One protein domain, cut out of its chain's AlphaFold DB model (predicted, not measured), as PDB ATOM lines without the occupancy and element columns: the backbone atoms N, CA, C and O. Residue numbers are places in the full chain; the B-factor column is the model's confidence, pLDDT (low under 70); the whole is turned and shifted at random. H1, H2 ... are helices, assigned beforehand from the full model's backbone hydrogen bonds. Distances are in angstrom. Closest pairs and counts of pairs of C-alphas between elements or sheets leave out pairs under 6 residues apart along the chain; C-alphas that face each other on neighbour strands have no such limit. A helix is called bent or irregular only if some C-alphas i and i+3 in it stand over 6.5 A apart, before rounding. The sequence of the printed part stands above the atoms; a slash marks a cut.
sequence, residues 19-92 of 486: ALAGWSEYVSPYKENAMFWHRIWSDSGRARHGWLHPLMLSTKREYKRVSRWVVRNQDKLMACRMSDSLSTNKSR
ATOM      1  N   ALA A  19     -49.633 -19.479  51.327       58.12
ATOM      2  CA  ALA A  19     -50.243 -19.089  50.066       58.12
ATOM      3  C   ALA A  19     -49.599 -17.768  49.619       58.12
ATOM      4  O   ALA A  19     -49.648 -16.768  50.338       58.12
ATOM      5  N   LEU A  20     -48.917 -17.780  48.475       61.75
ATOM      6  CA  LEU A  20     -48.316 -16.573  47.923       61.75
ATOM      7  C   LEU A  20     -49.443 -15.708  47.331       61.75
ATOM      8  O   LEU A  20     -50.247 -16.206  46.541       61.75
ATOM      9  N   ALA A  21     -49.518 -14.434  47.727       64.69
ATOM     10  CA  ALA A  21     -50.418 -13.457  47.125       64.69
ATOM     11  C   ALA A  21     -50.220 -13.408  45.600       64.69
ATOM     12  O   ALA A  21     -49.094 -13.455  45.110       64.69
ATOM     13  N   GLY A  22     -51.316 -13.392  44.842       68.06
ATOM     14  CA  GLY A  22     -51.284 -13.378  43.379       68.06
ATOM     15  C   GLY A  22     -50.919 -14.715  42.723       68.06
ATOM     16  O   GLY A  22     -50.912 -14.815  41.500       68.06
ATOM     17  N   TRP A  23     -50.636 -15.781  43.480       77.88
ATOM     18  CA  TRP A  23     -50.248 -17.062  42.877       77.88
ATOM     19  C   TRP A  23     -51.382 -17.708  42.071       77.88
ATOM     20  O   TRP A  23     -51.147 -18.231  40.983       77.88
ATOM     21  N   SER A  24     -52.614 -17.672  42.581       76.12
ATOM     22  CA  SER A  24     -53.788 -18.186  41.866       76.12
ATOM     23  C   SER A  24     -54.097 -17.368  40.612       76.12
ATOM     24  O   SER A  24     -54.300 -17.949  39.553       76.12
ATOM     25  N   GLU A  25     -54.070 -16.039  40.715       81.38
ATOM     26  CA  GLU A  25     -54.402 -15.118  39.619       81.38
ATOM     27  C   GLU A  25     -53.348 -15.135  38.507       81.38
ATOM     28  O   GLU A  25     -53.679 -15.293  37.335       81.38
ATOM     29  N   TYR A  26     -52.067 -15.011  38.869       82.88
ATOM     30  CA  TYR A  26     -51.000 -14.822  37.890       82.88
ATOM     31  C   TYR A  26     -50.295 -16.122  37.505       82.88
ATOM     32  O   TYR A  26     -49.833 -16.228  36.379       82.88
ATOM     33  N   VAL A  27     -50.177 -17.123  38.389       86.50
ATOM     34  CA  VAL A  27     -49.360 -18.328  38.118       86.50
ATOM     35  C   VAL A  27     -50.200 -19.527  37.675       86.50
ATOM     36  O   VAL A  27     -49.713 -20.321  36.867       86.50
ATOM     37  N   SER A  28     -51.439 -19.680  38.161       84.75
ATOM     38  CA  SER A  28     -52.299 -20.830  37.819       84.75
ATOM     39  C   SER A  28     -52.521 -21.030  36.313       84.75
ATOM     40  O   SER A  28     -52.224 -22.131  35.844       84.75
ATOM     41  N   PRO A  29     -52.907 -20.009  35.515       89.25
ATOM     42  CA  PRO A  29     -53.188 -20.222  34.090       89.25
ATOM     43  C   PRO A  29     -51.945 -20.677  33.310       89.25
ATOM     44  O   PRO A  29     -51.999 -21.592  32.489       89.25
ATOM     45  N   TYR A  30     -50.774 -20.116  33.623       89.75
ATOM     46  CA  TYR A  30     -49.515 -20.523  32.990       89.75
ATOM     47  C   TYR A  30     -49.043 -21.898  33.462       89.75
ATOM     48  O   TYR A  30     -48.434 -22.643  32.692       89.75
ATOM     49  N   LYS A  31     -49.322 -22.258  34.719       90.56
ATOM     50  CA  LYS A  31     -49.035 -23.591  35.255       90.56
ATOM     51  C   LYS A  31     -49.883 -24.644  34.543       90.56
ATOM     52  O   LYS A  31     -49.346 -25.675  34.154       90.56
ATOM     53  N   GLU A  32     -51.175 -24.389  34.361       90.06
ATOM     54  CA  GLU A  32     -52.100 -25.272  33.641       90.06
ATOM     55  C   GLU A  32     -51.672 -25.458  32.187       90.06
ATOM     56  O   GLU A  32     -51.532 -26.593  31.735       90.06
ATOM     57  N   ASN A  33     -51.325 -24.368  31.498       90.31
ATOM     58  CA  ASN A  33     -50.822 -24.421  30.128       90.31
ATOM     59  C   ASN A  33     -49.504 -25.220  30.026       90.31
ATOM     60  O   ASN A  33     -49.354 -26.098  29.178       90.31
ATOM     61  N   ALA A  34     -48.555 -24.996  30.942       92.81
ATOM     62  CA  ALA A  34     -47.311 -25.766  30.982       92.81
ATOM     63  C   ALA A  34     -47.551 -27.260  31.274       92.81
ATOM     64  O   ALA A  34     -46.873 -28.114  30.702       92.81
ATOM     65  N   MET A  35     -48.515 -27.595  32.142       91.75
ATOM     66  CA  MET A  35     -48.901 -28.984  32.425       91.75
ATOM     67  C   MET A  35     -49.571 -29.643  31.214       91.75
ATOM     68  O   MET A  35     -49.259 -30.792  30.907       91.75
ATOM     69  N   PHE A  36     -50.427 -28.912  30.498       93.19
ATOM     70  CA  PHE A  36     -51.084 -29.367  29.273       93.19
ATOM     71  C   PHE A  36     -50.067 -29.731  28.183       93.19
ATOM     72  O   PHE A  36     -50.039 -30.873  27.724       93.19
ATOM     73  N   TRP A  37     -49.154 -28.819  27.835       89.31
ATOM     74  CA  TRP A  37     -48.141 -29.090  26.805       89.31
ATOM     75  C   TRP A  37     -47.110 -30.132  27.230       89.31
ATOM     76  O   TRP A  37     -46.645 -30.913  26.400       89.31
ATOM     77  N   HIS A  38     -46.774 -30.199  28.521       92.38
ATOM     78  CA  HIS A  38     -45.941 -31.277  29.046       92.38
ATOM     79  C   HIS A  38     -46.623 -32.643  28.910       92.38
ATOM     80  O   HIS A  38     -45.954 -33.627  28.595       92.38
ATOM     81  N   ARG A  39     -47.943 -32.713  29.126       93.75
ATOM     82  CA  ARG A  39     -48.724 -33.939  28.947       93.75
ATOM     83  C   ARG A  39     -48.734 -34.377  27.484       93.75
ATOM     84  O   ARG A  39     -48.310 -35.489  27.215       93.75
ATOM     85  N   ILE A  40     -49.064 -33.482  26.548       90.44
ATOM     86  CA  ILE A  40     -49.048 -33.785  25.103       90.44
ATOM     87  C   ILE A  40     -47.660 -34.249  24.643       90.44
ATOM     88  O   ILE A  40     -47.538 -35.237  23.920       90.44
ATOM     89  N   TRP A  41     -46.595 -33.577  25.092       93.12
ATOM     90  CA  TRP A  41     -45.221 -33.987  24.798       93.12
ATOM     91  C   TRP A  41     -44.868 -35.357  25.390       93.12
ATOM     92  O   TRP A  41     -44.199 -36.156  24.732       93.12
ATOM     93  N   SER A  42     -45.325 -35.650  26.611       92.12
ATOM     94  CA  SER A  42     -45.097 -36.950  27.244       92.12
ATOM     95  C   SER A  42     -45.859 -38.075  26.548       92.12
ATOM     96  O   SER A  42     -45.282 -39.141  26.348       92.12
ATOM     97  N   ASP A  43     -47.108 -37.829  26.157       90.44
ATOM     98  CA  ASP A  43     -47.970 -38.801  25.476       90.44
ATOM     99  C   ASP A  43     -47.480 -39.063  24.038       90.44
ATOM    100  O   ASP A  43     -47.601 -40.171  23.527       90.44
ATOM    101  N   SER A  44     -46.802 -38.085  23.426       87.38
ATOM    102  CA  SER A  44     -46.142 -38.205  22.113       87.38
ATOM    103  C   SER A  44     -44.750 -38.863  22.173       87.38
ATOM    104  O   SER A  44     -43.918 -38.658  21.288       87.38
ATOM    105  N   GLY A  45     -44.439 -39.603  23.240       89.88
ATOM    106  CA  GLY A  45     -43.178 -40.344  23.371       89.88
ATOM    107  C   GLY A  45     -41.952 -39.498  23.733       89.88
ATOM    108  O   GLY A  45     -40.826 -39.977  23.616       89.88
ATOM    109  N   ARG A  46     -42.134 -38.252  24.201       88.50
ATOM    110  CA  ARG A  46     -41.049 -37.368  24.686       88.50
ATOM    111  C   ARG A  46     -39.964 -37.072  23.645       88.50
ATOM    112  O   ARG A  46     -38.790 -36.896  23.989       88.50
ATOM    113  N   ALA A  47     -40.350 -36.986  22.375       88.56
ATOM    114  CA  ALA A  47     -39.440 -36.660  21.283       88.56
ATOM    115  C   ALA A  47     -38.703 -35.331  21.547       88.56
ATOM    116  O   ALA A  47     -39.319 -34.324  21.901       88.56
ATOM    117  N   ARG A  48     -37.372 -35.319  21.388       85.00
ATOM    118  CA  ARG A  48     -36.538 -34.105  21.547       85.00
ATOM    119  C   ARG A  48     -36.424 -33.276  20.265       85.00
ATOM    120  O   ARG A  48     -35.931 -32.152  20.305       85.00
ATOM    121  N   HIS A  49     -36.886 -33.830  19.152       83.00
ATOM    122  CA  HIS A  49     -36.932 -33.205  17.836       83.00
ATOM    123  C   HIS A  49     -38.381 -32.875  17.441       83.00
ATOM    124  O   HIS A  49     -39.327 -33.476  17.952       83.00
ATOM    125  N   GLY A  50     -38.556 -31.961  16.489       86.38
ATOM    126  CA  GLY A  50     -39.873 -31.510  16.034       86.38
ATOM    127  C   GLY A  50     -40.421 -30.329  16.840       86.38
ATOM    128  O   GLY A  50     -39.834 -29.901  17.831       86.38
ATOM    129  N   TRP A  51     -41.551 -29.782  16.393       89.19
ATOM    130  CA  TRP A  51     -42.100 -28.504  16.870       89.19
ATOM    131  C   TRP A  51     -42.678 -28.551  18.298       89.19
ATOM    132  O   TRP A  51     -42.719 -27.531  18.990       89.19
ATOM    133  N   LEU A  52     -43.066 -29.737  18.777       89.38
ATOM    134  CA  LEU A  52     -43.704 -29.924  20.083       89.38
ATOM    135  C   LEU A  52     -42.743 -29.690  21.263       89.38
ATOM    136  O   LEU A  52     -43.137 -29.143  22.294       89.38
ATOM    137  N   HIS A  53     -41.469 -30.067  21.119       89.06
ATOM    138  CA  HIS A  53     -40.464 -29.898  22.172       89.06
ATOM    139  C   HIS A  53     -40.117 -28.414  22.438       89.06
ATOM    140  O   HIS A  53     -40.166 -27.996  23.601       89.06
ATOM    141  N   PRO A  54     -39.854 -27.568  21.416       92.00
ATOM    142  CA  PRO A  54     -39.735 -26.118  21.583       92.00
ATOM    143  C   PRO A  54     -40.973 -25.464  22.205       92.00
ATOM    144  O   PRO A  54     -40.827 -24.596  23.067       92.00
ATOM    145  N   LEU A  55     -42.178 -25.898  21.818       90.81
ATOM    146  CA  LEU A  55     -43.432 -25.354  22.343       90.81
ATOM    147  C   LEU A  55     -43.626 -25.679  23.832       90.81
ATOM    148  O   LEU A  55     -43.931 -24.791  24.632       90.81
ATOM    149  N   MET A  56     -43.349 -26.921  24.239       93.62
ATOM    150  CA  MET A  56     -43.329 -27.322  25.649       93.62
ATOM    151  C   MET A  56     -42.289 -26.524  26.451       93.62
ATOM    152  O   MET A  56     -42.578 -26.034  27.545       93.62
ATOM    153  N   LEU A  57     -41.080 -26.332  25.910       92.50
ATOM    154  CA  LEU A  57     -40.053 -25.531  26.581       92.50
ATOM    155  C   LEU A  57     -40.456 -24.060  26.707       92.50
ATOM    156  O   LEU A  57     -40.150 -23.446  27.730       92.50
ATOM    157  N   SER A  58     -41.120 -23.502  25.694       92.12
ATOM    158  CA  SER A  58     -41.623 -22.127  25.702       92.12
ATOM    159  C   SER A  58     -42.645 -21.921  26.824       92.12
ATOM    160  O   SER A  58     -42.456 -21.064  27.686       92.12
ATOM    161  N   THR A  59     -43.653 -22.791  26.917       92.38
ATOM    162  CA  THR A  59     -44.686 -22.702  27.966       92.38
ATOM    163  C   THR A  59     -44.131 -22.960  29.368       92.38
ATOM    164  O   THR A  59     -44.494 -22.270  30.322       92.38
ATOM    165  N   LYS A  60     -43.157 -23.870  29.508       91.12
ATOM    166  CA  LYS A  60     -42.420 -24.076  30.766       91.12
ATOM    167  C   LYS A  60     -41.588 -22.853  31.164       91.12
ATOM    168  O   LYS A  60     -41.522 -22.527  32.353       91.12
ATOM    169  N   ARG A  61     -40.937 -22.190  30.201       92.69
ATOM    170  CA  ARG A  61     -40.179 -20.949  30.430       92.69
ATOM    171  C   ARG A  61     -41.102 -19.827  30.888       92.69
ATOM    172  O   ARG A  61     -40.762 -19.165  31.864       92.69
ATOM    173  N   GLU A  62     -42.265 -19.678  30.262       91.12
ATOM    174  CA  GLU A  62     -43.249 -18.659  30.634       91.12
ATOM    175  C   GLU A  62     -43.778 -18.876  32.056       91.12
ATOM    176  O   GLU A  62     -43.682 -17.985  32.899       91.12
ATOM    177  N   TYR A  63     -44.185 -20.105  32.390       92.12
ATOM    178  CA  TYR A  63     -44.567 -20.465  33.759       92.12
ATOM    179  C   TYR A  63     -43.468 -20.117  34.778       92.12
ATOM    180  O   TYR A  63     -43.740 -19.514  35.819       92.12
ATOM    181  N   LYS A  64     -42.207 -20.465  34.490       90.44
ATOM    182  CA  LYS A  64     -41.083 -20.141  35.383       90.44
ATOM    183  C   LYS A  64     -40.823 -18.639  35.469       90.44
ATOM    184  O   LYS A  64     -40.472 -18.172  36.552       90.44
ATOM    185  N   ARG A  65     -40.991 -17.886  34.378       92.62
ATOM    186  CA  ARG A  65     -40.852 -16.424  34.360       92.62
ATOM    187  C   ARG A  65     -41.886 -15.783  35.280       92.62
ATOM    188  O   ARG A  65     -41.492 -15.056  36.192       92.62
ATOM    189  N   VAL A  66     -43.162 -16.115  35.093       86.69
ATOM    190  CA  VAL A  66     -44.279 -15.557  35.872       86.69
ATOM    191  C   VAL A  66     -44.201 -15.991  37.337       86.69
ATOM    192  O   VAL A  66     -44.326 -15.166  38.236       86.69
ATOM    193  N   SER A  67     -43.851 -17.252  37.609       86.06
ATOM    194  CA  SER A  67     -43.618 -17.735  38.977       86.06
ATOM    195  C   SER A  67     -42.500 -16.961  39.689       86.06
ATOM    196  O   SER A  67     -42.676 -16.544  40.833       86.06
ATOM    197  N   ARG A  68     -41.365 -16.706  39.020       87.50
ATOM    198  CA  ARG A  68     -40.281 -15.877  39.578       87.50
ATOM    199  C   ARG A  68     -40.690 -14.416  39.734       87.50
ATOM    200  O   ARG A  68     -40.121 -13.738  40.582       87.50
ATOM    201  N   TRP A  69     -41.570 -13.905  38.877       88.81
ATOM    202  CA  TRP A  69     -42.066 -12.532  38.962       88.81
ATOM    203  C   TRP A  69     -42.968 -12.345  40.184       88.81
ATOM    204  O   TRP A  69     -42.725 -11.411  40.939       88.81
ATOM    205  N   VAL A  70     -43.905 -13.267  40.443       84.62
ATOM    206  CA  VAL A  70     -44.775 -13.219  41.636       84.62
ATOM    207  C   VAL A  70     -43.950 -13.269  42.917       84.62
ATOM    208  O   VAL A  70     -44.127 -12.432  43.789       84.62
ATOM    209  N   VAL A  71     -42.974 -14.178  42.997       78.69
ATOM    210  CA  VAL A  71     -42.091 -14.270  44.174       78.69
ATOM    211  C   VAL A  71     -41.279 -12.985  44.382       78.69
ATOM    212  O   VAL A  71     -41.117 -12.555  45.517       78.69
ATOM    213  N   ARG A  72     -40.784 -12.352  43.308       77.38
ATOM    214  CA  ARG A  72     -40.019 -11.094  43.395       77.38
ATOM    215  C   ARG A  72     -40.872  -9.873  43.728       77.38
ATOM    216  O   ARG A  72     -40.348  -8.919  44.282       77.38
ATOM    217  N   ASN A  73     -42.152  -9.882  43.367       80.62
ATOM    218  CA  ASN A  73     -43.063  -8.752  43.561       80.62
ATOM    219  C   ASN A  73     -44.075  -9.015  44.678       80.62
ATOM    220  O   ASN A  73     -45.123  -8.378  44.717       80.62
ATOM    221  N   GLN A  74     -43.767  -9.945  45.579       77.19
ATOM    222  CA  GLN A  74     -44.683 -10.371  46.625       77.19
ATOM    223  C   GLN A  74     -45.142  -9.202  47.499       77.19
ATOM    224  O   GLN A  74     -46.337  -9.059  47.740       77.19
ATOM    225  N   ASP A  75     -44.214  -8.330  47.892       67.62
ATOM    226  CA  ASP A  75     -44.509  -7.174  48.743       67.62
ATOM    227  C   ASP A  75     -45.440  -6.182  48.039       67.62
ATOM    228  O   ASP A  75     -46.403  -5.698  48.629       67.62
ATOM    229  N   LYS A  76     -45.219  -5.954  46.738       74.75
ATOM    230  CA  LYS A  76     -46.074  -5.090  45.911       74.75
ATOM    231  C   LYS A  76     -47.468  -5.683  45.733       74.75
ATOM    232  O   LYS A  76     -48.455  -4.983  45.906       74.75
ATOM    233  N   LEU A  77     -47.558  -6.978  45.426       76.62
ATOM    234  CA  LEU A  77     -48.835  -7.675  45.251       76.62
ATOM    235  C   LEU A  77     -49.641  -7.715  46.555       76.62
ATOM    236  O   LEU A  77     -50.863  -7.587  46.529       76.62
ATOM    237  N   MET A  78     -48.967  -7.860  47.697       66.50
ATOM    238  CA  MET A  78     -49.599  -7.783  49.012       66.50
ATOM    239  C   MET A  78     -50.070  -6.361  49.328       66.50
ATOM    240  O   MET A  78     -51.216  -6.198  49.736       66.50
ATOM    241  N   ALA A  79     -49.255  -5.338  49.062       65.12
ATOM    242  CA  ALA A  79     -49.647  -3.940  49.235       65.12
ATOM    243  C   ALA A  79     -50.852  -3.559  48.358       65.12
ATOM    244  O   ALA A  79     -51.803  -2.957  48.856       65.12
ATOM    245  N   CYS A  80     -50.871  -3.978  47.088       70.50
ATOM    246  CA  CYS A  80     -52.017  -3.777  46.199       70.50
ATOM    247  C   CYS A  80     -53.277  -4.467  46.735       70.50
ATOM    248  O   CYS A  80     -54.319  -3.833  46.826       70.50
ATOM    249  N   ARG A  81     -53.186  -5.720  47.202       68.00
ATOM    250  CA  ARG A  81     -54.340  -6.411  47.807       68.00
ATOM    251  C   ARG A  81     -54.841  -5.753  49.087       68.00
ATOM    252  O   ARG A  81     -56.045  -5.741  49.331       68.00
ATOM    253  N   MET A  82     -53.939  -5.222  49.911       62.03
ATOM    254  CA  MET A  82     -54.314  -4.456  51.101       62.03
ATOM    255  C   MET A  82     -55.039  -3.165  50.703       62.03
ATOM    256  O   MET A  82     -56.091  -2.871  51.264       62.03
ATOM    257  N   SER A  83     -54.537  -2.462  49.684       63.75
ATOM    258  CA  SER A  83     -55.178  -1.280  49.094       63.75
ATOM    259  C   SER A  83     -56.566  -1.593  48.517       63.75
ATOM    260  O   SER A  83     -57.519  -0.859  48.768       63.75
ATOM    261  N   ASP A  84     -56.715  -2.710  47.805       67.81
ATOM    262  CA  ASP A  84     -57.993  -3.150  47.233       67.81
ATOM    263  C   ASP A  84     -58.991  -3.591  48.316       67.81
ATOM    264  O   ASP A  84     -60.198  -3.387  48.201       67.81
ATOM    265  N   SER A  85     -58.506  -4.183  49.409       61.75
ATOM    266  CA  SER A  85     -59.353  -4.569  50.547       61.75
ATOM    267  C   SER A  85     -59.860  -3.346  51.316       61.75
ATOM    268  O   SER A  85     -61.000  -3.349  51.785       61.75
ATOM    269  N   LEU A  86     -59.032  -2.298  51.408       56.38
ATOM    270  CA  LEU A  86     -59.397  -0.996  51.969       56.38
ATOM    271  C   LEU A  86     -60.450  -0.291  51.105       56.38
ATOM    272  O   LEU A  86     -61.445   0.192  51.636       56.38
ATOM    273  N   SER A  87     -60.278  -0.283  49.781       59.28
ATOM    274  CA  SER A  87     -61.228   0.361  48.863       59.28
ATOM    275  C   SER A  87     -62.559  -0.389  48.732       59.28
ATOM    276  O   SER A  87     -63.585   0.229  48.460       59.28
ATOM    277  N   THR A  88     -62.576  -1.706  48.968       61.31
ATOM    278  CA  THR A  88     -63.785  -2.549  48.872       61.31
ATOM    279  C   THR A  88     -64.484  -2.821  50.210       61.31
ATOM    280  O   THR A  88     -65.412  -3.628  50.256       61.31
ATOM    281  N   ASN A  89     -64.068  -2.150  51.290       54.44
ATOM    282  CA  ASN A  89     -64.611  -2.288  52.648       54.44
ATOM    283  C   ASN A  89     -64.681  -3.748  53.157       54.44
ATOM    284  O   ASN A  89     -65.629  -4.172  53.820       54.44
ATOM    285  N   LYS A  90     -63.659  -4.554  52.842       54.56
ATOM    286  CA  LYS A  90     -63.514  -5.937  53.329       54.56
ATOM    287  C   LYS A  90     -62.577  -5.981  54.532       54.56
ATOM    288  O   LYS A  90     -61.525  -6.622  54.510       54.56
ATOM    289  N   SER A  91     -62.968  -5.295  55.607       49.56
ATOM    290  CA  SER A  91     -62.162  -5.127  56.828       49.56
ATOM    291  C   SER A  91     -61.654  -6.455  57.413       49.56
ATOM    292  O   SER A  91     -60.519  -6.546  57.878       49.56
ATOM    293  N   ARG A  92     -62.450  -7.527  57.325       50.91
ATOM    294  CA  ARG A  92     -62.084  -8.868  57.809       50.91
ATOM    295  C   ARG A  92     -60.913  -9.497  57.040       50.91
ATOM    296  O   ARG A  92     -60.067 -10.149  57.655       50.91
TER     297      ARG A  92
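Overview. This is residues 19 to 92 of the 486 residues of an uncharacterized protein of Capitella teleta (UniProt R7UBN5). Two long helices, H1 and H2, lie side by side as a helical hairpin, and a shorter third helix, H3, turns off from the end of H2 and carries the length on past the open end of the hairpin as an arm. Residues 83 to 89, of which 83 to 87 belong to H3, stick out free. The printed part has 74 residues, with three named helices in the order H1, H2, H3 and no named strand, and its class is all helix. It is only just loose, close to extended, with a radius of gyration of the C-alphas of 16.9 A, and it spans 53 by 19 by 16 A.

Arrangement. Start at H1, residues 23 to 43, and go on to H2, residues 52 to 72: these two touch, and their closest C-alphas, those of Tyr 30 and Tyr 63, are 5.0 A apart. They form a hairpin, at a shallow tilt of 21 degrees, opposite ways. Next look at H3, residues 74 to 87, which is close to but not clearly touching H2; the closest C-alphas, of Val 70 and Leu 77, are 7.8 A apart. H2 and H3 stand at a steep tilt of 67 degrees, the same way. H1 and H3 are apart. In H2 and H3 every O i to N i+4 pair is within hydrogen-bond range; in H1, 14 of 17 are.

Along the chain. Find C-alpha 23 at (-50.248, -17.062, 42.877); from there H1 runs 27.9 A to C-alpha 43. H1 is irregular, but only just: C-alphas 26 and 29 are 7.0 A apart. From C-alpha 52 at (-43.704, -29.924, 20.083), H2 runs 30.2 A to C-alpha 72. H3 runs 19.8 A from C-alpha 74 to C-alpha 87 at (-61.228, 0.361, 48.863).

Size, cuts and confidence. The outline is a rod, and the two C-alphas farthest apart, of His 49 and Ser 91, are 54.3 A apart. The printed part has no cut. The link from H1 to H2 is short and the one from H2 to H3 is tight. The mean pLDDT of the printed part is 80.7; look for values under 70 at residues 19 to 22, 75, 78 to 79 and 81 to 92.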